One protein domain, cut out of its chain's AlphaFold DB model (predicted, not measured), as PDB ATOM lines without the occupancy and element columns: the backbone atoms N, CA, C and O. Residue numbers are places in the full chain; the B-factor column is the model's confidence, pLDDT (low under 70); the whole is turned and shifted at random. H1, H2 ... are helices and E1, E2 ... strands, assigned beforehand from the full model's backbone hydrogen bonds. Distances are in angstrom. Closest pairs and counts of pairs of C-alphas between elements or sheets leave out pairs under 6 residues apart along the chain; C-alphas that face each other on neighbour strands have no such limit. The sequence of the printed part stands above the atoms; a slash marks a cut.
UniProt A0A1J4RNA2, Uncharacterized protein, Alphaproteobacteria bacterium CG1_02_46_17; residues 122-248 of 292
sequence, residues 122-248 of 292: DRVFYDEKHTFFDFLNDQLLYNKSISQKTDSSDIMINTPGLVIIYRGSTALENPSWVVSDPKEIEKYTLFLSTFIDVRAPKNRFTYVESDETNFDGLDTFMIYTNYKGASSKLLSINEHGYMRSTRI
ATOM      1  N   ASP A 122      38.075 -38.137 -25.647       84.69
ATOM      2  CA  ASP A 122      37.139 -37.619 -26.625       84.69
ATOM      3  C   ASP A 122      37.151 -38.443 -27.906       84.69
ATOM      4  O   ASP A 122      38.174 -38.973 -28.356       84.69
ATOM      5  N   ARG A 123      35.977 -38.526 -28.518       83.88
ATOM      6  CA  ARG A 123      35.800 -38.921 -29.910       83.88
ATOM      7  C   ARG A 123      34.919 -37.898 -30.591       83.88
ATOM      8  O   ARG A 123      33.897 -37.507 -30.029       83.88
ATOM      9  N   VAL A 124      35.319 -37.495 -31.787       85.31
ATOM     10  CA  VAL A 124      34.576 -36.533 -32.596       85.31
ATOM     11  C   VAL A 124      33.871 -37.276 -33.721       85.31
ATOM     12  O   VAL A 124      34.452 -38.126 -34.396       85.31
ATOM     13  N   PHE A 125      32.605 -36.944 -33.891       83.25
ATOM     14  CA  PHE A 125      31.709 -37.467 -34.901       83.25
ATOM     15  C   PHE A 125      31.193 -36.301 -35.741       83.25
ATOM     16  O   PHE A 125      31.140 -35.167 -35.263       83.25
ATOM     17  N   TYR A 126      30.801 -36.594 -36.975       83.69
ATOM     18  CA  TYR A 126      30.202 -35.619 -37.875       83.69
ATOM     19  C   TYR A 126      28.900 -36.180 -38.438       83.69
ATOM     20  O   TYR A 126      28.872 -37.298 -38.959       83.69
ATOM     21  N   ASP A 127      27.831 -35.405 -38.307       81.06
ATOM     22  CA  ASP A 127      26.536 -35.641 -38.931       81.06
ATOM     23  C   ASP A 127      26.299 -34.566 -39.984       81.06
ATOM     24  O   ASP A 127      25.834 -33.469 -39.690       81.06
ATOM     25  N   GLU A 128      26.605 -34.918 -41.232       79.12
ATOM     26  CA  GLU A 128      26.440 -34.059 -42.410       79.12
ATOM     27  C   GLU A 128      25.011 -33.521 -42.566       79.12
ATOM     28  O   GLU A 128      24.805 -32.466 -43.159       79.12
ATOM     29  N   LYS A 129      24.008 -34.226 -42.034       82.25
ATOM     30  CA  LYS A 129      22.603 -33.817 -42.125       82.25
ATOM     31  C   LYS A 129      22.129 -33.005 -40.927       82.25
ATOM     32  O   LYS A 129      20.974 -32.604 -40.930       82.25
ATOM     33  N   HIS A 130      22.984 -32.803 -39.923       84.88
ATOM     34  CA  HIS A 130      22.683 -32.065 -38.694       84.88
ATOM     35  C   HIS A 130      21.443 -32.613 -37.961       84.88
ATOM     36  O   HIS A 130      20.822 -31.934 -37.147       84.88
ATOM     37  N   THR A 131      21.106 -33.881 -38.199       85.06
ATOM     38  CA  THR A 131      19.864 -34.523 -37.769       85.06
ATOM     39  C   THR A 131      19.720 -34.492 -36.251       85.06
ATOM     40  O   THR A 131      18.630 -34.254 -35.734       85.06
ATOM     41  N   PHE A 132      20.812 -34.737 -35.518       88.38
ATOM     42  CA  PHE A 132      20.742 -34.732 -34.057       88.38
ATOM     43  C   PHE A 132      20.640 -33.316 -33.484       88.38
ATOM     44  O   PHE A 132      19.921 -33.108 -32.510       88.38
ATOM     45  N   PHE A 133      21.322 -32.342 -34.095       89.75
ATOM     46  CA  PHE A 133      21.217 -30.944 -33.685       89.75
ATOM     47  C   PHE A 133      19.797 -30.415 -33.920       89.75
ATOM     48  O   PHE A 133      19.191 -29.871 -32.999       89.75
ATOM     49  N   ASP A 134      19.227 -30.669 -35.099       90.12
ATOM     50  CA  ASP A 134      17.858 -30.275 -35.442       90.12
ATOM     51  C   ASP A 134      16.834 -30.924 -34.505       90.12
ATOM     52  O   ASP A 134      15.956 -30.248 -33.971       90.12
ATOM     53  N   PHE A 135      16.999 -32.217 -34.206       90.19
ATOM     54  CA  PHE A 135      16.176 -32.911 -33.216       90.19
ATOM     55  C   PHE A 135      16.236 -32.245 -31.830       90.19
ATOM     56  O   PHE A 135      15.202 -32.065 -31.182       90.19
ATOM     57  N   LEU A 136      17.430 -31.869 -31.359       91.06
ATOM     58  CA  LEU A 136      17.600 -31.187 -30.071       91.06
ATOM     59  C   LEU A 136      17.006 -29.776 -30.089       91.06
ATOM     60  O   LEU A 136      16.444 -29.339 -29.085       91.06
ATOM     61  N   ASN A 137      17.078 -29.080 -31.221       91.12
ATOM     62  CA  ASN A 137      16.481 -27.763 -31.395       91.12
ATOM     63  C   ASN A 137      14.939 -27.827 -31.389       91.12
ATOM     64  O   ASN A 137      14.282 -27.025 -30.723       91.12
ATOM     65  N   ASP A 138      14.347 -28.841 -32.021       89.81
ATOM     66  CA  ASP A 138      12.904 -29.104 -31.944       89.81
ATOM     67  C   ASP A 138      12.461 -29.398 -30.500       89.81
ATOM     68  O   ASP A 138      11.450 -28.872 -30.019       89.81
ATOM     69  N   GLN A 139      13.245 -30.202 -29.771       87.00
ATOM     70  CA  GLN A 139      13.018 -30.459 -28.346       87.00
ATOM     71  C   GLN A 139      13.144 -29.185 -27.511       87.00
ATOM     72  O   GLN A 139      12.331 -28.967 -26.612       87.00
ATOM     73  N   LEU A 140      14.118 -28.325 -27.812       87.12
ATOM     74  CA  LEU A 140      14.281 -27.039 -27.149       87.12
ATOM     75  C   LEU A 140      13.021 -26.188 -27.322       87.12
ATOM     76  O   LEU A 140      12.513 -25.682 -26.329       87.12
ATOM     77  N   LEU A 141      12.472 -26.069 -28.534       82.94
ATOM     78  CA  LEU A 141      11.250 -25.298 -28.798       82.94
ATOM     79  C   LEU A 141      10.033 -25.857 -28.047       82.94
ATOM     80  O   LEU A 141       9.265 -25.091 -27.459       82.94
ATOM     81  N   TYR A 142       9.884 -27.184 -28.015       79.12
ATOM     82  CA  TYR A 142       8.813 -27.852 -27.278       79.12
ATOM     83  C   TYR A 142       8.948 -27.640 -25.762       79.12
ATOM     84  O   TYR A 142       7.988 -27.251 -25.097       79.12
ATOM     85  N   ASN A 143      10.151 -27.799 -25.210       70.94
ATOM     86  CA  ASN A 143      10.408 -27.668 -23.775       70.94
ATOM     87  C   ASN A 143      10.468 -26.209 -23.293       70.94
ATOM     88  O   ASN A 143      10.136 -25.943 -22.140       70.94
ATOM     89  N   LYS A 144      10.774 -25.236 -24.164       59.78
ATOM     90  CA  LYS A 144      10.690 -23.795 -23.847       59.78
ATOM     91  C   LYS A 144       9.267 -23.354 -23.496       59.78
ATOM     92  O   LYS A 144       9.075 -22.389 -22.763       59.78
ATOM     93  N   SER A 145       8.261 -24.071 -24.003       48.31
ATOM     94  CA  SER A 145       6.859 -23.860 -23.624       48.31
ATOM     95  C   SER A 145       6.517 -24.417 -22.231       48.31
ATOM     96  O   SER A 145       5.545 -23.985 -21.613       48.31
ATOM     97  N   ILE A 146       7.345 -25.329 -21.706       45.56
ATOM     98  CA  ILE A 146       7.199 -25.992 -20.400       45.56
ATOM     99  C   ILE A 146       8.054 -25.289 -19.326       45.56
ATOM    100  O   ILE A 146       7.662 -25.241 -18.159       45.56
ATOM    101  N   SER A 147       9.168 -24.656 -19.715       40.44
ATOM    102  CA  SER A 147      10.145 -24.003 -18.829       40.44
ATOM    103  C   SER A 147       9.675 -22.695 -18.169       40.44
ATOM    104  O   SER A 147      10.445 -22.068 -17.455       40.44
ATOM    105  N   GLN A 148       8.415 -22.279 -18.348       41.34
ATOM    106  CA  GLN A 148       7.808 -21.206 -17.542       41.34
ATOM    107  C   GLN A 148       7.326 -21.682 -16.154       41.34
ATOM    108  O   GLN A 148       6.693 -20.909 -15.437       41.34
ATOM    109  N   LYS A 149       7.565 -22.947 -15.770       37.62
ATOM    110  CA  LYS A 149       7.021 -23.538 -14.530       37.62
ATOM    111  C   LYS A 149       8.031 -24.056 -13.510       37.62
ATOM    112  O   LYS A 149       7.605 -24.577 -12.483       37.62
ATOM    113  N   THR A 150       9.326 -23.906 -13.739       40.81
ATOM    114  CA  THR A 150      10.340 -24.297 -12.752       40.81
ATOM    115  C   THR A 150      11.202 -23.096 -12.418       40.81
ATOM    116  O   THR A 150      12.239 -22.876 -13.034       40.81
ATOM    117  N   ASP A 151      10.747 -22.325 -11.430       38.12
ATOM    118  CA  ASP A 151      11.639 -21.541 -10.583       38.12
ATOM    119  C   ASP A 151      12.593 -22.524  -9.890       38.12
ATOM    120  O   ASP A 151      12.254 -23.089  -8.852       38.12
ATOM    121  N   SER A 152      13.759 -22.784 -10.474       40.78
ATOM    122  CA  SER A 152      14.931 -23.223  -9.715       40.78
ATOM    123  C   SER A 152      16.164 -23.214 -10.604       40.78
ATOM    124  O   SER A 152      16.321 -24.063 -11.480       40.78
ATOM    125  N   SER A 153      17.056 -22.292 -10.279       41.44
ATOM    126  CA  SER A 153      18.428 -22.093 -10.740       41.44
ATOM    127  C   SER A 153      19.391 -23.272 -10.500       41.44
ATOM    128  O   SER A 153      20.593 -23.056 -10.425       41.44
ATOM    129  N   ASP A 154      18.905 -24.504 -10.348       50.00
ATOM    130  CA  ASP A 154      19.725 -25.673 -10.015       50.00
ATOM    131  C   ASP A 154      19.232 -26.905 -10.776       50.00
ATOM    132  O   ASP A 154      18.668 -27.846 -10.207       50.00
ATOM    133  N   ILE A 155      19.464 -26.952 -12.092       53.03
ATOM    134  CA  ILE A 155      19.490 -28.262 -12.746       53.03
ATOM    135  C   ILE A 155      20.721 -28.984 -12.215       53.03
ATOM    136  O   ILE A 155      21.854 -28.740 -12.634       53.03
ATOM    137  N   MET A 156      20.484 -29.900 -11.277       66.00
ATOM    138  CA  MET A 156      21.497 -30.831 -10.820       66.00
ATOM    139  C   MET A 156      21.893 -31.701 -12.009       66.00
ATOM    140  O   MET A 156      21.209 -32.659 -12.362       66.00
ATOM    141  N   ILE A 157      23.033 -31.390 -12.612       70.62
ATOM    142  CA  ILE A 157      23.707 -32.178 -13.654       70.62
ATOM    143  C   ILE A 157      23.957 -33.637 -13.264       70.62
ATOM    144  O   ILE A 157      24.308 -34.427 -14.126       70.62
ATOM    145  N   ASN A 158      23.730 -34.007 -12.002       70.38
ATOM    146  CA  ASN A 158      23.766 -35.371 -11.467       70.38
ATOM    147  C   ASN A 158      22.408 -36.090 -11.495       70.38
ATOM    148  O   ASN A 158      22.308 -37.237 -11.062       70.38
ATOM    149  N   THR A 159      21.350 -35.435 -11.984       80.25
ATOM    150  CA  THR A 159      20.006 -36.020 -12.027       80.25
ATOM    151  C   THR A 159      20.021 -37.296 -12.878       80.25
ATOM    152  O   THR A 159      20.572 -37.267 -13.986       80.25
ATOM    153  N   PRO A 160      19.433 -38.413 -12.399       82.56
ATOM    154  CA  PRO A 160      19.340 -39.647 -13.172       82.56
ATOM    155  C   PRO A 160      18.610 -39.447 -14.507       82.56
ATOM    156  O   PRO A 160      17.532 -38.857 -14.546       82.56
ATOM    157  N   GLY A 161      19.173 -39.987 -15.590       86.88
ATOM    158  CA  GLY A 161      18.661 -39.836 -16.957       86.88
ATOM    159  C   GLY A 161      19.639 -39.106 -17.879       86.88
ATOM    160  O   GLY A 161      20.853 -39.207 -17.714       86.88
ATOM    161  N   LEU A 162      19.116 -38.400 -18.879       88.06
ATOM    162  CA  LEU A 162      19.880 -37.465 -19.705       88.06
ATOM    163  C   LEU A 162      19.609 -36.050 -19.211       88.06
ATOM    164  O   LEU A 162      18.463 -35.611 -19.259       88.06
ATOM    165  N   VAL A 163      20.642 -35.336 -18.776       87.75
ATOM    166  CA  VAL A 163      20.532 -33.904 -18.471       87.75
ATOM    167  C   VAL A 163      21.039 -33.131 -19.675       87.75
ATOM    168  O   VAL A 163      22.208 -33.260 -20.035       87.75
ATOM    169  N   ILE A 164      20.164 -32.359 -20.309       89.25
ATOM    170  CA  ILE A 164      20.465 -31.621 -21.534       89.25
ATOM    171  C   ILE A 164      20.486 -30.131 -21.213       89.25
ATOM    172  O   ILE A 164      19.561 -29.621 -20.585       89.25
ATOM    173  N   ILE A 165      21.538 -29.439 -21.646       87.38
ATOM    174  CA  ILE A 165      21.745 -28.002 -21.455       87.38
ATOM    175  C   ILE A 165      22.092 -27.382 -22.805       87.38
ATOM    176  O   ILE A 165      23.032 -27.824 -23.461       87.38
ATOM    177  N   TYR A 166      21.374 -26.340 -23.211       87.31
ATOM    178  CA  TYR A 166      21.680 -25.572 -24.416       87.31
ATOM    179  C   TYR A 166      22.414 -24.276 -24.068       87.31
ATOM    180  O   TYR A 166      21.861 -23.408 -23.394       87.31
ATOM    181  N   ARG A 167      23.652 -24.125 -24.546       81.44
ATOM    182  CA  ARG A 167      24.503 -22.953 -24.289       81.44
ATOM    183  C   ARG A 167      24.211 -21.818 -25.273       81.44
ATOM    184  O   ARG A 167      25.022 -21.527 -26.141       81.44
ATOM    185  N   GLY A 168      23.061 -21.166 -25.129       75.38
ATOM    186  CA  GLY A 168      22.669 -20.030 -25.974       75.38
ATOM    187  C   GLY A 168      23.189 -18.668 -25.493       75.38
ATOM    188  O   GLY A 168      23.138 -17.690 -26.234       75.38
ATOM    189  N   SER A 169      23.664 -18.559 -24.246       69.12
ATOM    190  CA  SER A 169      24.172 -17.295 -23.703       69.12
ATOM    191  C   SER A 169      25.265 -17.492 -22.651       69.12
ATOM    192  O   SER A 169      25.268 -18.465 -21.897       69.12
ATOM    193  N   THR A 170      26.183 -16.526 -22.575       66.56
ATOM    194  CA  THR A 170      27.121 -16.367 -21.450       66.56
ATOM    195  C   THR A 170      26.568 -15.476 -20.335       66.56
ATOM    196  O   THR A 170      27.123 -15.467 -19.243       66.56
ATOM    197  N   ALA A 171      25.502 -14.715 -20.606       61.16
ATOM    198  CA  ALA A 171      24.950 -13.708 -19.699       61.16
ATOM    199  C   ALA A 171      23.573 -14.083 -19.129       61.16
ATOM    200  O   ALA A 171      23.173 -13.544 -18.100       61.16
ATOM    201  N   LEU A 172      22.843 -14.972 -19.805       64.75
ATOM    202  CA  LEU A 172      21.523 -15.447 -19.396       64.75
ATOM    203  C   LEU A 172      21.581 -16.921 -19.001       64.75
ATOM    204  O   LEU A 172      22.449 -17.665 -19.460       64.75
ATOM    205  N   GLU A 173      20.628 -17.334 -18.171       69.12
ATOM    206  CA  GLU A 173      20.465 -18.737 -17.813       69.12
ATOM    207  C   GLU A 173      20.194 -19.583 -19.062       69.12
ATOM    208  O   GLU A 173      19.396 -19.229 -19.938       69.12
ATOM    209  N   ASN A 174      20.908 -20.699 -19.150       76.00
ATOM    210  CA  ASN A 174      20.873 -21.579 -20.303       76.00
ATOM    211  C   ASN A 174      19.705 -22.571 -20.172       76.00
ATOM    212  O   ASN A 174      19.598 -23.245 -19.143       76.00
ATOM    213  N   PRO A 175      18.836 -22.700 -21.196       80.38
ATOM    214  CA  PRO A 175      17.738 -23.656 -21.170       80.38
ATOM    215  C   PRO A 175      18.238 -25.075 -20.925       80.38
ATOM    216  O   PRO A 175      19.231 -25.507 -21.515       80.38
ATOM    217  N   SER A 176      17.530 -25.813 -20.080       84.06
ATOM    218  CA  SER A 176      17.915 -27.172 -19.728       84.06
ATOM    219  C   SER A 176      16.711 -28.025 -19.329       84.06
ATOM    220  O   SER A 176      15.670 -27.508 -18.922       84.06
ATOM    221  N   TRP A 177      16.818 -29.339 -19.529       87.81
ATOM    222  CA  TRP A 177      15.766 -30.305 -19.206       87.81
ATOM    223  C   TRP A 177      16.350 -31.694 -18.938       87.81
ATOM    224  O   TRP A 177      17.504 -31.979 -19.264       87.81
ATOM    225  N   VAL A 178      15.539 -32.566 -18.335       87.12
ATOM    226  CA  VAL A 178      15.929 -33.938 -17.995       87.12
ATOM    227  C   VAL A 178      15.024 -34.933 -18.710       87.12
ATOM    228  O   VAL A 178      13.802 -34.839 -18.619       87.12
ATOM    229  N   VAL A 179      15.624 -35.915 -19.383       87.88
ATOM    230  CA  VAL A 179      14.923 -37.056 -19.986       87.88
ATOM    231  C   VAL A 179      15.183 -38.290 -19.133       87.88
ATOM    232  O   VAL A 179      16.303 -38.801 -19.090       87.88
ATOM    233  N   SER A 180      14.151 -38.765 -18.440       86.38
ATOM    234  CA  SER A 180      14.242 -39.897 -17.511       86.38
ATOM    235  C   SER A 180      13.490 -41.150 -17.974       86.38
ATOM    236  O   SER A 180      13.781 -42.235 -17.470       86.38
ATOM    237  N   ASP A 181      12.568 -41.043 -18.941       87.88
ATOM    238  CA  ASP A 181      11.862 -42.200 -19.511       87.88
ATOM    239  C   ASP A 181      12.831 -43.054 -20.355       87.88
ATOM    240  O   ASP A 181      13.361 -42.559 -21.357       87.88
ATOM    241  N   PRO A 182      13.044 -44.344 -20.022       86.69
ATOM    242  CA  PRO A 182      13.893 -45.242 -20.801       86.69
ATOM    243  C   PRO A 182      13.558 -45.286 -22.298       86.69
ATOM    244  O   PRO A 182      14.471 -45.346 -23.118       86.69
ATOM    245  N   LYS A 183      12.274 -45.205 -22.676       87.19
ATOM    246  CA  LYS A 183      11.862 -45.215 -24.092       87.19
ATOM    247  C   LYS A 183      12.272 -43.948 -24.825       87.19
ATOM    248  O   LYS A 183      12.504 -43.976 -26.031       87.19
ATOM    249  N   GLU A 184      12.312 -42.822 -24.123       85.88
ATOM    250  CA  GLU A 184      12.812 -41.583 -24.700       85.88
ATOM    251  C   GLU A 184      14.327 -41.613 -24.788       85.88
ATOM    252  O   GLU A 184      14.847 -41.311 -25.856       85.88
ATOM    253  N   ILE A 185      15.019 -42.084 -23.746       85.81
ATOM    254  CA  ILE A 185      16.475 -42.286 -23.756       85.81
ATOM    255  C   ILE A 185      16.896 -43.161 -24.947       85.81
ATOM    256  O   ILE A 185      17.853 -42.820 -25.643       85.81
ATOM    257  N   GLU A 186      16.151 -44.229 -25.252       85.00
ATOM    258  CA  GLU A 186      16.407 -45.084 -26.418       85.00
ATOM    259  C   GLU A 186      16.433 -44.296 -27.739       85.00
ATOM    260  O   GLU A 186      17.303 -44.544 -28.579       85.00
ATOM    261  N   LYS A 187      15.569 -43.286 -27.915       84.81
ATOM    262  CA  LYS A 187      15.572 -42.430 -29.118       84.81
ATOM    263  C   LYS A 187      16.888 -41.664 -29.259       84.81
ATOM    264  O   LYS A 187      17.458 -41.638 -30.345       84.81
ATOM    265  N   TYR A 188      17.407 -41.098 -28.166       87.38
ATOM    266  CA  TYR A 188      18.706 -40.410 -28.165       87.38
ATOM    267  C   TYR A 188      19.843 -41.390 -28.474       87.38
ATOM    268  O   TYR A 188      20.729 -41.084 -29.269       87.38
ATOM    269  N   THR A 189      19.807 -42.600 -27.907       80.81
ATOM    270  CA  THR A 189      20.828 -43.619 -28.204       80.81
ATOM    271  C   THR A 189      20.781 -44.110 -29.650       80.81
ATOM    272  O   THR A 189      21.828 -44.406 -30.226       80.81
ATOM    273  N   LEU A 190      19.597 -44.142 -30.269       81.56
ATOM    274  CA  LEU A 190      19.453 -44.484 -31.680       81.56
ATOM    275  C   LEU A 190      20.128 -43.431 -32.564       81.56
ATOM    276  O   LEU A 190      20.890 -43.808 -33.451       81.56
ATOM    277  N   PHE A 191      19.940 -42.137 -32.279       75.88
ATOM    278  CA  PHE A 191      20.672 -41.070 -32.971       75.88
ATOM    279  C   PHE A 191      22.185 -41.241 -32.829       75.88
ATOM    280  O   PHE A 191      22.898 -41.179 -33.824       75.88
ATOM    281  N   LEU A 192      22.686 -41.562 -31.634       72.31
ATOM    282  CA  LEU A 192      24.117 -41.825 -31.427       72.31
ATOM    283  C   LEU A 192      24.645 -42.984 -32.281       72.31
ATOM    284  O   LEU A 192      25.773 -42.927 -32.764       72.31
ATOM    285  N   SER A 193      23.830 -44.017 -32.504       68.25
ATOM    286  CA  SER A 193      24.209 -45.171 -33.327       68.25
ATOM    287  C   SER A 193      24.278 -44.873 -34.829       68.25
ATOM    288  O   SER A 193      24.896 -45.638 -35.567       68.25
ATOM    289  N   THR A 194      23.672 -43.770 -35.290       67.69
ATOM    290  CA  THR A 194      23.707 -43.362 -36.702       67.69
ATOM    291  C   THR A 194      24.937 -42.533 -37.073       67.69
ATOM    292  O   THR A 194      25.201 -42.349 -38.259       67.69
ATOM    293  N   PHE A 195      25.712 -42.063 -36.090       66.81
ATOM    294  CA  PHE A 195      26.937 -41.308 -36.348       66.81
ATOM    295  C   PHE A 195      28.070 -42.216 -36.823       66.81
ATOM    296  O   PHE A 195      28.386 -43.240 -36.214       66.81
ATOM    297  N   ILE A 196      28.743 -41.791 -37.889       59.12
ATOM    298  CA  ILE A 196      29.968 -42.426 -38.370       59.12
ATOM    299  C   ILE A 196      31.138 -41.821 -37.580       59.12
ATOM    300  O   ILE A 196      31.310 -40.602 -37.557       59.12
ATOM    301  N   ASP A 197      31.933 -42.662 -36.905       57.38
ATOM    302  CA  ASP A 197      33.169 -42.230 -36.230       57.38
ATOM    303  C   ASP A 197      34.083 -41.582 -37.276       57.38
ATOM    304  O   ASP A 197      34.442 -42.226 -38.269       57.38
ATOM    305  N   VAL A 198      34.482 -40.324 -37.068       59.16
ATOM    306  CA  VAL A 198      35.399 -39.608 -37.969       59.16
ATOM    307  C   VAL A 198      36.829 -40.093 -37.693       59.16
ATOM    308  O   VAL A 198      37.770 -39.333 -37.494       59.16
ATOM    309  N   ARG A 199      37.044 -41.411 -37.686       48.25
ATOM    310  CA  ARG A 199      38.376 -42.015 -37.733       48.25
ATOM    311  C   ARG A 199      38.786 -42.191 -39.185       48.25
ATOM    312  O   ARG A 199      38.827 -43.310 -39.688       48.25
ATOM    313  N   ALA A 200      39.099 -41.056 -39.813       35.81
ATOM    314  CA  ALA A 200      40.165 -40.834 -40.797       35.81
ATOM    315  C   ALA A 200      39.730 -39.884 -41.927       35.81
ATOM    316  O   ALA A 200      38.923 -40.260 -42.773       35.81
ATOM    317  N   PRO A 201      40.511 -38.820 -42.154       35.78
ATOM    318  CA  PRO A 201      41.181 -38.664 -43.422       35.78
ATOM    319  C   PRO A 201      42.523 -39.381 -43.289       35.78
ATOM    320  O   PRO A 201      43.460 -38.903 -42.647       35.78
ATOM    321  N   LYS A 202      42.647 -40.540 -43.946       39.62
ATOM    322  CA  LYS A 202      43.956 -40.930 -44.468       39.62
ATOM    323  C   LYS A 202      44.365 -39.767 -45.364       39.62
ATOM    324  O   LYS A 202      43.704 -39.516 -46.365       39.62
ATOM    325  N   ASN A 203      45.424 -39.072 -44.974       33.94
ATOM    326  CA  ASN A 203      45.964 -37.890 -45.638       33.94
ATOM    327  C   ASN A 203      45.111 -36.629 -45.455       33.94
ATOM    328  O   ASN A 203      44.322 -36.270 -46.324       33.94
ATOM    329  N   ARG A 204      45.379 -35.881 -44.387       33.34
ATOM    330  CA  ARG A 204      45.929 -34.521 -44.493       33.34
ATOM    331  C   ARG A 204      46.212 -34.005 -43.093       33.34
ATOM    332  O   ARG A 204      45.358 -34.019 -42.217       33.34
ATOM    333  N   PHE A 205      47.454 -33.582 -42.910       35.06
ATOM    334  CA  PHE A 205      47.848 -32.697 -41.836       35.06
ATOM    335  C   PHE A 205      47.036 -31.410 -41.958       35.06
ATOM    336  O   PHE A 205      47.398 -30.507 -42.702       35.06
ATOM    337  N   THR A 206      45.941 -31.352 -41.225       33.97
ATOM    338  CA  THR A 206      45.406 -30.110 -40.694       33.97
ATOM    339  C   THR A 206      44.843 -30.497 -39.344       33.97
ATOM    340  O   THR A 206      43.842 -31.201 -39.256       33.97
ATOM    341  N   TYR A 207      45.548 -30.100 -38.285       37.47
ATOM    342  CA  TYR A 207      44.890 -29.792 -37.026       37.47
ATOM    343  C   TYR A 207      43.800 -28.785 -37.392       37.47
ATOM    344  O   TYR A 207      44.090 -27.622 -37.661       37.47
ATOM    345  N   VAL A 208      42.573 -29.265 -37.564       41.19
ATOM    346  CA  VAL A 208      41.416 -28.403 -37.747       41.19
ATOM    347  C   VAL A 208      41.034 -27.956 -36.341       41.19
ATOM    348  O   VAL A 208      40.112 -28.480 -35.740       41.19
ATOM    349  N   GLU A 209      41.800 -27.011 -35.798       44.00
ATOM    350  CA  GLU A 209      41.250 -25.994 -34.898       44.00
ATOM    351  C   GLU A 209      40.489 -24.981 -35.777       44.00
ATOM    352  O   GLU A 209      40.836 -23.806 -35.831       44.00
ATOM    353  N   SER A 210      39.521 -25.442 -36.581       54.38
ATOM    354  CA  SER A 210      38.538 -24.518 -37.151       54.38
ATOM    355  C   SER A 210      37.474 -24.273 -36.092       54.38
ATOM    356  O   SER A 210      37.103 -25.197 -35.359       54.38
ATOM    357  N   ASP A 211      36.966 -23.041 -36.042       61.94
ATOM    358  CA  ASP A 211      35.850 -22.630 -35.182       61.94
ATOM    359  C   ASP A 211      34.667 -23.621 -35.230       61.94
ATOM    360  O   ASP A 211      33.956 -23.790 -34.246       61.94
ATOM    361  N   GLU A 212      34.509 -24.358 -36.336       67.06
ATOM    362  CA  GLU A 212      33.435 -25.332 -36.561       67.06
ATOM    363  C   GLU A 212      33.482 -26.566 -35.644       67.06
ATOM    364  O   GLU A 212      32.457 -27.214 -35.448       67.06
ATOM    365  N   THR A 213      34.641 -26.910 -35.074       66.62
ATOM    366  CA  THR A 213      34.781 -28.013 -34.097       66.62
ATOM    367  C   THR A 213      34.890 -27.514 -32.658       66.62
ATOM    368  O   THR A 213      35.201 -28.280 -31.745       66.62
ATOM    369  N   ASN A 214      34.626 -26.225 -32.435       76.31
ATOM    370  CA  ASN A 214      34.564 -25.665 -31.099       76.31
ATOM    371  C   ASN A 214      33.278 -26.134 -30.401       76.31
ATOM    372  O   ASN A 214      32.166 -25.884 -30.864       76.31
ATOM    373  N   PHE A 215      33.442 -26.819 -29.271       77.69
ATOM    374  CA  PHE A 215      32.349 -27.280 -28.406       77.69
ATOM    375  C   PHE A 215      32.223 -26.446 -27.127       77.69
ATOM    376  O   PHE A 215      31.327 -26.675 -26.312       77.69
ATOM    377  N   ASP A 216      33.134 -25.494 -26.932       71.75
ATOM    378  CA  ASP A 216      33.156 -24.611 -25.772       71.75
ATOM    379  C   ASP A 216      32.484 -23.256 -26.081       71.75
ATOM    380  O   ASP A 216      32.286 -22.441 -25.171       71.75
ATOM    381  N   GLY A 217      32.102 -23.055 -27.349       68.75
ATOM    382  CA  GLY A 217      31.349 -21.916 -27.862       68.75
ATOM    383  C   GLY A 217      29.870 -21.900 -27.464       68.75
ATOM    384  O   GLY A 217      29.375 -22.754 -26.721       68.75
ATOM    385  N   LEU A 218      29.174 -20.869 -27.946       78.25
ATOM    386  CA  LEU A 218      27.715 -20.789 -27.884       78.25
ATOM    387  C   LEU A 218      27.084 -21.776 -28.881       78.25
ATOM    388  O   LEU A 218      27.791 -22.490 -29.592       78.25
ATOM    389  N   ASP A 219      25.757 -21.871 -28.870       82.75
ATOM    390  CA  ASP A 219      24.975 -22.695 -29.800       82.75
ATOM    391  C   ASP A 219      25.375 -24.178 -29.783       82.75
ATOM    392  O   ASP A 219      25.368 -24.897 -30.782       82.75
ATOM    393  N   THR A 220      25.713 -24.646 -28.579       87.31
ATOM    394  CA  THR A 220      26.120 -26.022 -28.307       87.31
ATOM    395  C   THR A 220      25.201 -26.651 -27.267       87.31
ATOM    396  O   THR A 220      24.957 -26.087 -26.196       87.31
ATOM    397  N   PHE A 221      24.716 -27.856 -27.554       90.00
ATOM    398  CA  PHE A 221      24.041 -28.707 -26.583       90.00
ATOM    399  C   PHE A 221      25.063 -29.540 -25.815       90.00
ATOM    400  O   PHE A 221      25.892 -30.216 -26.418       90.00
ATOM    401  N   MET A 222      24.974 -29.537 -24.489       89.06
ATOM    402  CA  MET A 222      25.684 -30.454 -23.602       89.06
ATOM    403  C   MET A 222      24.698 -31.479 -23.050       89.06
ATOM    404  O   MET A 222      23.666 -31.105 -22.501       89.06
ATOM    405  N   ILE A 223      25.014 -32.764 -23.182       90.62
ATOM    406  CA  ILE A 223      24.191 -33.867 -22.684       90.62
ATOM    407  C   ILE A 223      25.016 -34.703 -21.710       90.62
ATOM    408  O   ILE A 223      25.942 -35.405 -22.118       90.62
ATOM    409  N   TYR A 224      24.646 -34.665 -20.436       87.62
ATOM    410  CA  TYR A 224      25.209 -35.522 -19.399       87.62
ATOM    411  C   TYR A 224      24.418 -36.826 -19.320       87.62
ATOM    412  O   TYR A 224      23.200 -36.834 -19.138       87.62
ATOM    413  N   THR A 225      25.112 -37.946 -19.482       88.31
ATOM    414  CA  THR A 225      24.515 -39.279 -19.618       88.31
ATOM    415  C   THR A 225      24.540 -40.037 -18.286       88.31
ATOM    416  O   THR A 225      25.364 -40.924 -18.048       88.31
ATOM    417  N   ASN A 226      23.596 -39.708 -17.404       83.88
ATOM    418  CA  ASN A 226      23.473 -40.246 -16.044       83.88
ATOM    419  C   ASN A 226      22.523 -41.440 -15.950       83.88
ATOM    420  O   ASN A 226      21.629 -41.489 -15.104       83.88
ATOM    421  N   TYR A 227      22.708 -42.429 -16.814       81.81
ATOM    422  CA  TYR A 227      21.952 -43.674 -16.758       81.81
ATOM    423  C   TYR A 227      22.890 -44.879 -16.780       81.81
ATOM    424  O   TYR A 227      24.034 -44.821 -17.242       81.81
ATOM    425  N   LYS A 228      22.406 -45.997 -16.239       76.31
ATOM    426  CA  LYS A 228      23.191 -47.226 -16.132       76.31
ATOM    427  C   LYS A 228      23.538 -47.755 -17.526       76.31
ATOM    428  O   LYS A 228      22.647 -47.983 -18.336       76.31
ATOM    429  N   GLY A 229      24.822 -48.007 -17.771       74.88
ATOM    430  CA  GLY A 229      25.307 -48.581 -19.031       74.88
ATOM    431  C   GLY A 229      25.615 -47.569 -20.139       74.88
ATOM    432  O   GLY A 229      25.952 -47.995 -21.240       74.88
ATOM    433  N   ALA A 230      25.546 -46.260 -19.871       80.75
ATOM    434  CA  ALA A 230      25.962 -45.237 -20.829       80.75
ATOM    435  C   ALA A 230      27.434 -45.420 -21.261       80.75
ATOM    436  O   ALA A 230      28.323 -45.587 -20.425       80.75
ATOM    437  N   SER A 231      27.698 -45.364 -22.572       75.75
ATOM    438  CA  SER A 231      29.045 -45.524 -23.149       75.75
ATOM    439  C   SER A 231      29.935 -44.286 -23.007       75.75
ATOM    440  O   SER A 231      31.162 -44.381 -23.085       75.75
ATOM    441  N   SER A 232      29.306 -43.131 -22.816       80.94
ATOM    442  CA  SER A 232      29.926 -41.813 -22.684       80.94
ATOM    443  C   SER A 232      29.411 -41.160 -21.404       80.94
ATOM    444  O   SER A 232      28.429 -41.637 -20.831       80.94
ATOM    445  N   LYS A 233      30.082 -40.105 -20.934       82.25
ATOM    446  CA  LYS A 233      29.667 -39.290 -19.777       82.25
ATOM    447  C   LYS A 233      29.132 -37.920 -20.180       82.25
ATOM    448  O   LYS A 233      28.260 -37.388 -19.501       82.25
ATOM    449  N   LEU A 234      29.653 -37.383 -21.278       86.94
ATOM    450  CA  LEU A 234      29.249 -36.104 -21.836       86.94
ATOM    451  C   LEU A 234      29.192 -36.216 -23.357       86.94
ATOM    452  O   LEU A 234      30.066 -36.823 -23.980       86.94
ATOM    453  N   LEU A 235      28.162 -35.622 -23.940       89.81
ATOM    454  CA  LEU A 235      28.068 -35.361 -25.367       89.81
ATOM    455  C   LEU A 235      27.967 -33.850 -25.559       89.81
ATOM    456  O   LEU A 235      27.190 -33.197 -24.868       89.81
ATOM    457  N   SER A 236      28.735 -33.300 -26.487       89.88
ATOM    458  CA  SER A 236      28.615 -31.915 -26.934       89.88
ATOM    459  C   SER A 236      28.230 -31.926 -28.407       89.88
ATOM    460  O   SER A 236      28.931 -32.561 -29.188       89.88
ATOM    461  N   ILE A 237      27.138 -31.267 -28.787       90.94
ATOM    462  CA  ILE A 237      26.652 -31.192 -30.173       90.94
ATOM    463  C   ILE A 237      26.545 -29.722 -30.560       90.94
ATOM    464  O   ILE A 237      25.843 -28.980 -29.873       90.94
ATOM    465  N   ASN A 238      27.219 -29.306 -31.629       89.19
ATOM    466  CA  ASN A 238      27.177 -27.923 -32.104       89.19
ATOM    467  C   ASN A 238      26.318 -27.760 -33.368       89.19
ATOM    468  O   ASN A 238      25.929 -28.738 -34.010       89.19
ATOM    469  N   GLU A 239      26.036 -26.506 -33.723       87.50
ATOM    470  CA  GLU A 239      25.204 -26.138 -34.879       87.50
ATOM    471  C   GLU A 239      25.775 -26.565 -36.238       87.50
ATOM    472  O   GLU A 239      25.040 -26.682 -37.221       87.50
ATOM    473  N   HIS A 240      27.075 -26.857 -36.297       85.44
ATOM    474  CA  HIS A 240      27.773 -27.302 -37.502       85.44
ATOM    475  C   HIS A 240      27.688 -28.820 -37.729       85.44
ATOM    476  O   HIS A 240      28.374 -29.344 -38.603       85.44
ATOM    477  N   GLY A 241      26.883 -29.542 -36.941       82.75
ATOM    478  CA  GLY A 241      26.695 -30.987 -37.089       82.75
ATOM    479  C   GLY A 241      27.842 -31.824 -36.513       82.75
ATOM    480  O   GLY A 241      27.861 -33.047 -36.684       82.75
ATOM    481  N   TYR A 242      28.794 -31.208 -35.805       86.94
ATOM    482  CA  TYR A 242      29.823 -31.943 -35.081       86.94
ATOM    483  C   TYR A 242      29.321 -32.366 -33.703       86.94
ATOM    484  O   TYR A 242      28.611 -31.638 -33.007       86.94
ATOM    485  N   MET A 243      29.752 -33.554 -33.282       88.19
ATOM    486  CA  MET A 243      29.509 -34.077 -31.945       88.19
ATOM    487  C   MET A 243      30.815 -34.539 -31.300       88.19
ATOM    488  O   MET A 243      31.517 -35.387 -31.848       88.19
ATOM    489  N   ARG A 244      31.105 -34.061 -30.090       87.56
ATOM    490  CA  ARG A 244      32.141 -34.603 -29.204       87.56
ATOM    491  C   ARG A 244      31.489 -35.525 -28.194       87.56
ATOM    492  O   ARG A 244      30.654 -35.104 -27.407       87.56
ATOM    493  N   SER A 245      31.894 -36.783 -28.191       87.31
ATOM    494  CA  SER A 245      31.537 -37.736 -27.149       87.31
ATOM    495  C   SER A 245      32.735 -37.967 -26.246       87.31
ATOM    496  O   SER A 245      33.731 -38.555 -26.675       87.31
ATOM    497  N   THR A 246      32.592 -37.607 -24.980       85.12
ATOM    498  CA  THR A 246      33.614 -37.800 -23.958       85.12
ATOM    499  C   THR A 246      33.275 -39.011 -23.101       85.12
ATOM    500  O   THR A 246      32.218 -39.081 -22.466       85.12
ATOM    501  N   ARG A 247      34.190 -39.982 -23.059       84.75
ATOM    502  CA  ARG A 247      34.140 -41.114 -22.123       84.75
ATOM    503  C   ARG A 247      35.236 -40.983 -21.073       84.75
ATOM    504  O   ARG A 247      36.230 -40.303 -21.305       84.75
ATOM    505  N   ILE A 248      35.079 -41.687 -19.955       82.06
ATOM    506  CA  ILE A 248      36.096 -41.740 -18.902       82.06
ATOM    507  C   ILE A 248      36.846 -43.064 -18.967       82.06
ATOM    508  O   ILE A 248      36.251 -44.136 -18.853       82.06
TER     509      ILE A 248
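What this domain is: This is residues 122 to 248 of the 292 residues of an uncharacterized protein of Alphaproteobacteria bacterium CG1_02_46_17 (UniProt A0A1J4RNA2). One twisted sheet of six strands has two helices, H1 and H2, packed over the same face and no named helix on the other, while residues 200 to 210 stick out as a free loop. H1 crosses several strands, and H2 sits over the part of the sheet that holds E2 and E3. The printed part has 127 residues, with elements in the order E1 H1 E2 E3 H2 E4 E5 E6; the sheet's order is E1 E6 E5 E4 E2 E3, all antiparallel. The class is mixed, helices and strands, with under half of the residues in named elements. The whole is compact, with a radius of gyration of the C-alphas of 15.1 A, yet only just elongated, spanning 52 by 34 by 26 A.

Where its parts are: The sheet's strands are E1, residues 122 to 126, from C-alpha 122 at (37.139, -37.619, -26.625); E6, residues 242 to 248, 19.9 A long, ending at C-alpha 248 at (36.096, -41.740, -18.902); E5, residues 234 to 238; E4, residues 220 to 226, 19.0 A; E2, residues 161 to 167, 19.3 A; and E3, residues 176 to 179. H1, residues 131 to 144, is 19.8 A long, and H2, residues 182 to 194, 18.8 A.

How they stand to each other: E1 and E3 are the edge strands. N 123 and O 245 join E1 and E6 within hydrogen-bond range at 2.9 A; N 236 and O 244 do so for E5 and E6 at 2.8 A, N 223 and O 235 for E4 and E5 at 2.8 A, N 165 and O 222 for E2 and E4 at 2.8 A, and N 164 and O 177 for E2 and E3 at 2.9 A. E4 E5 E6 form a meander, each strand the antiparallel neighbour of the one before. E3, H2 and E4 form a split strand-helix-strand unit, two strands running the same way with E2 between them; its crossover is right-handed. H1 and H2 make two layers with the sheet, helices on one face. H1 has a height over the sheet of 9.2 A and runs across the strands, at 89 degrees to E2 on the local plane; its closest C-alphas to E5 are Phe 133 and Ile 237, 6.5 A. H2, at a height over the sheet of 8.0 A, only just lies over E3, with 3 C-alphas falling on it, and only just runs along it, at 30.0 degrees on the local plane; Val 179 and Ile 185 have their closest C-alphas, 6.6 A apart. The helices are close but not clearly touching, the C-alphas of Phe 132 and Phe 191 being closest at 6.4 A, at a shallow tilt of 30 degrees, opposite ways. In H1 every O i to N i+4 pair is within hydrogen-bond range, in H2 8 of 9.

The domain as a whole: The C-alphas farthest apart, of Lys 149 and Asn 203, are 51.9 A apart. The printed part has no cut. The links H1 to E2, 16 residues, and H2 to E4, 25 residues, are long. In the second, residues 200 to 210 stand free, and residues 196 to 197 pair antiparallel with 125 to 126 of E1. The model's mean pLDDT over the printed part is 73.7; residues 144 to 156, 169 to 173, 193 to 213 and 217 are under 70.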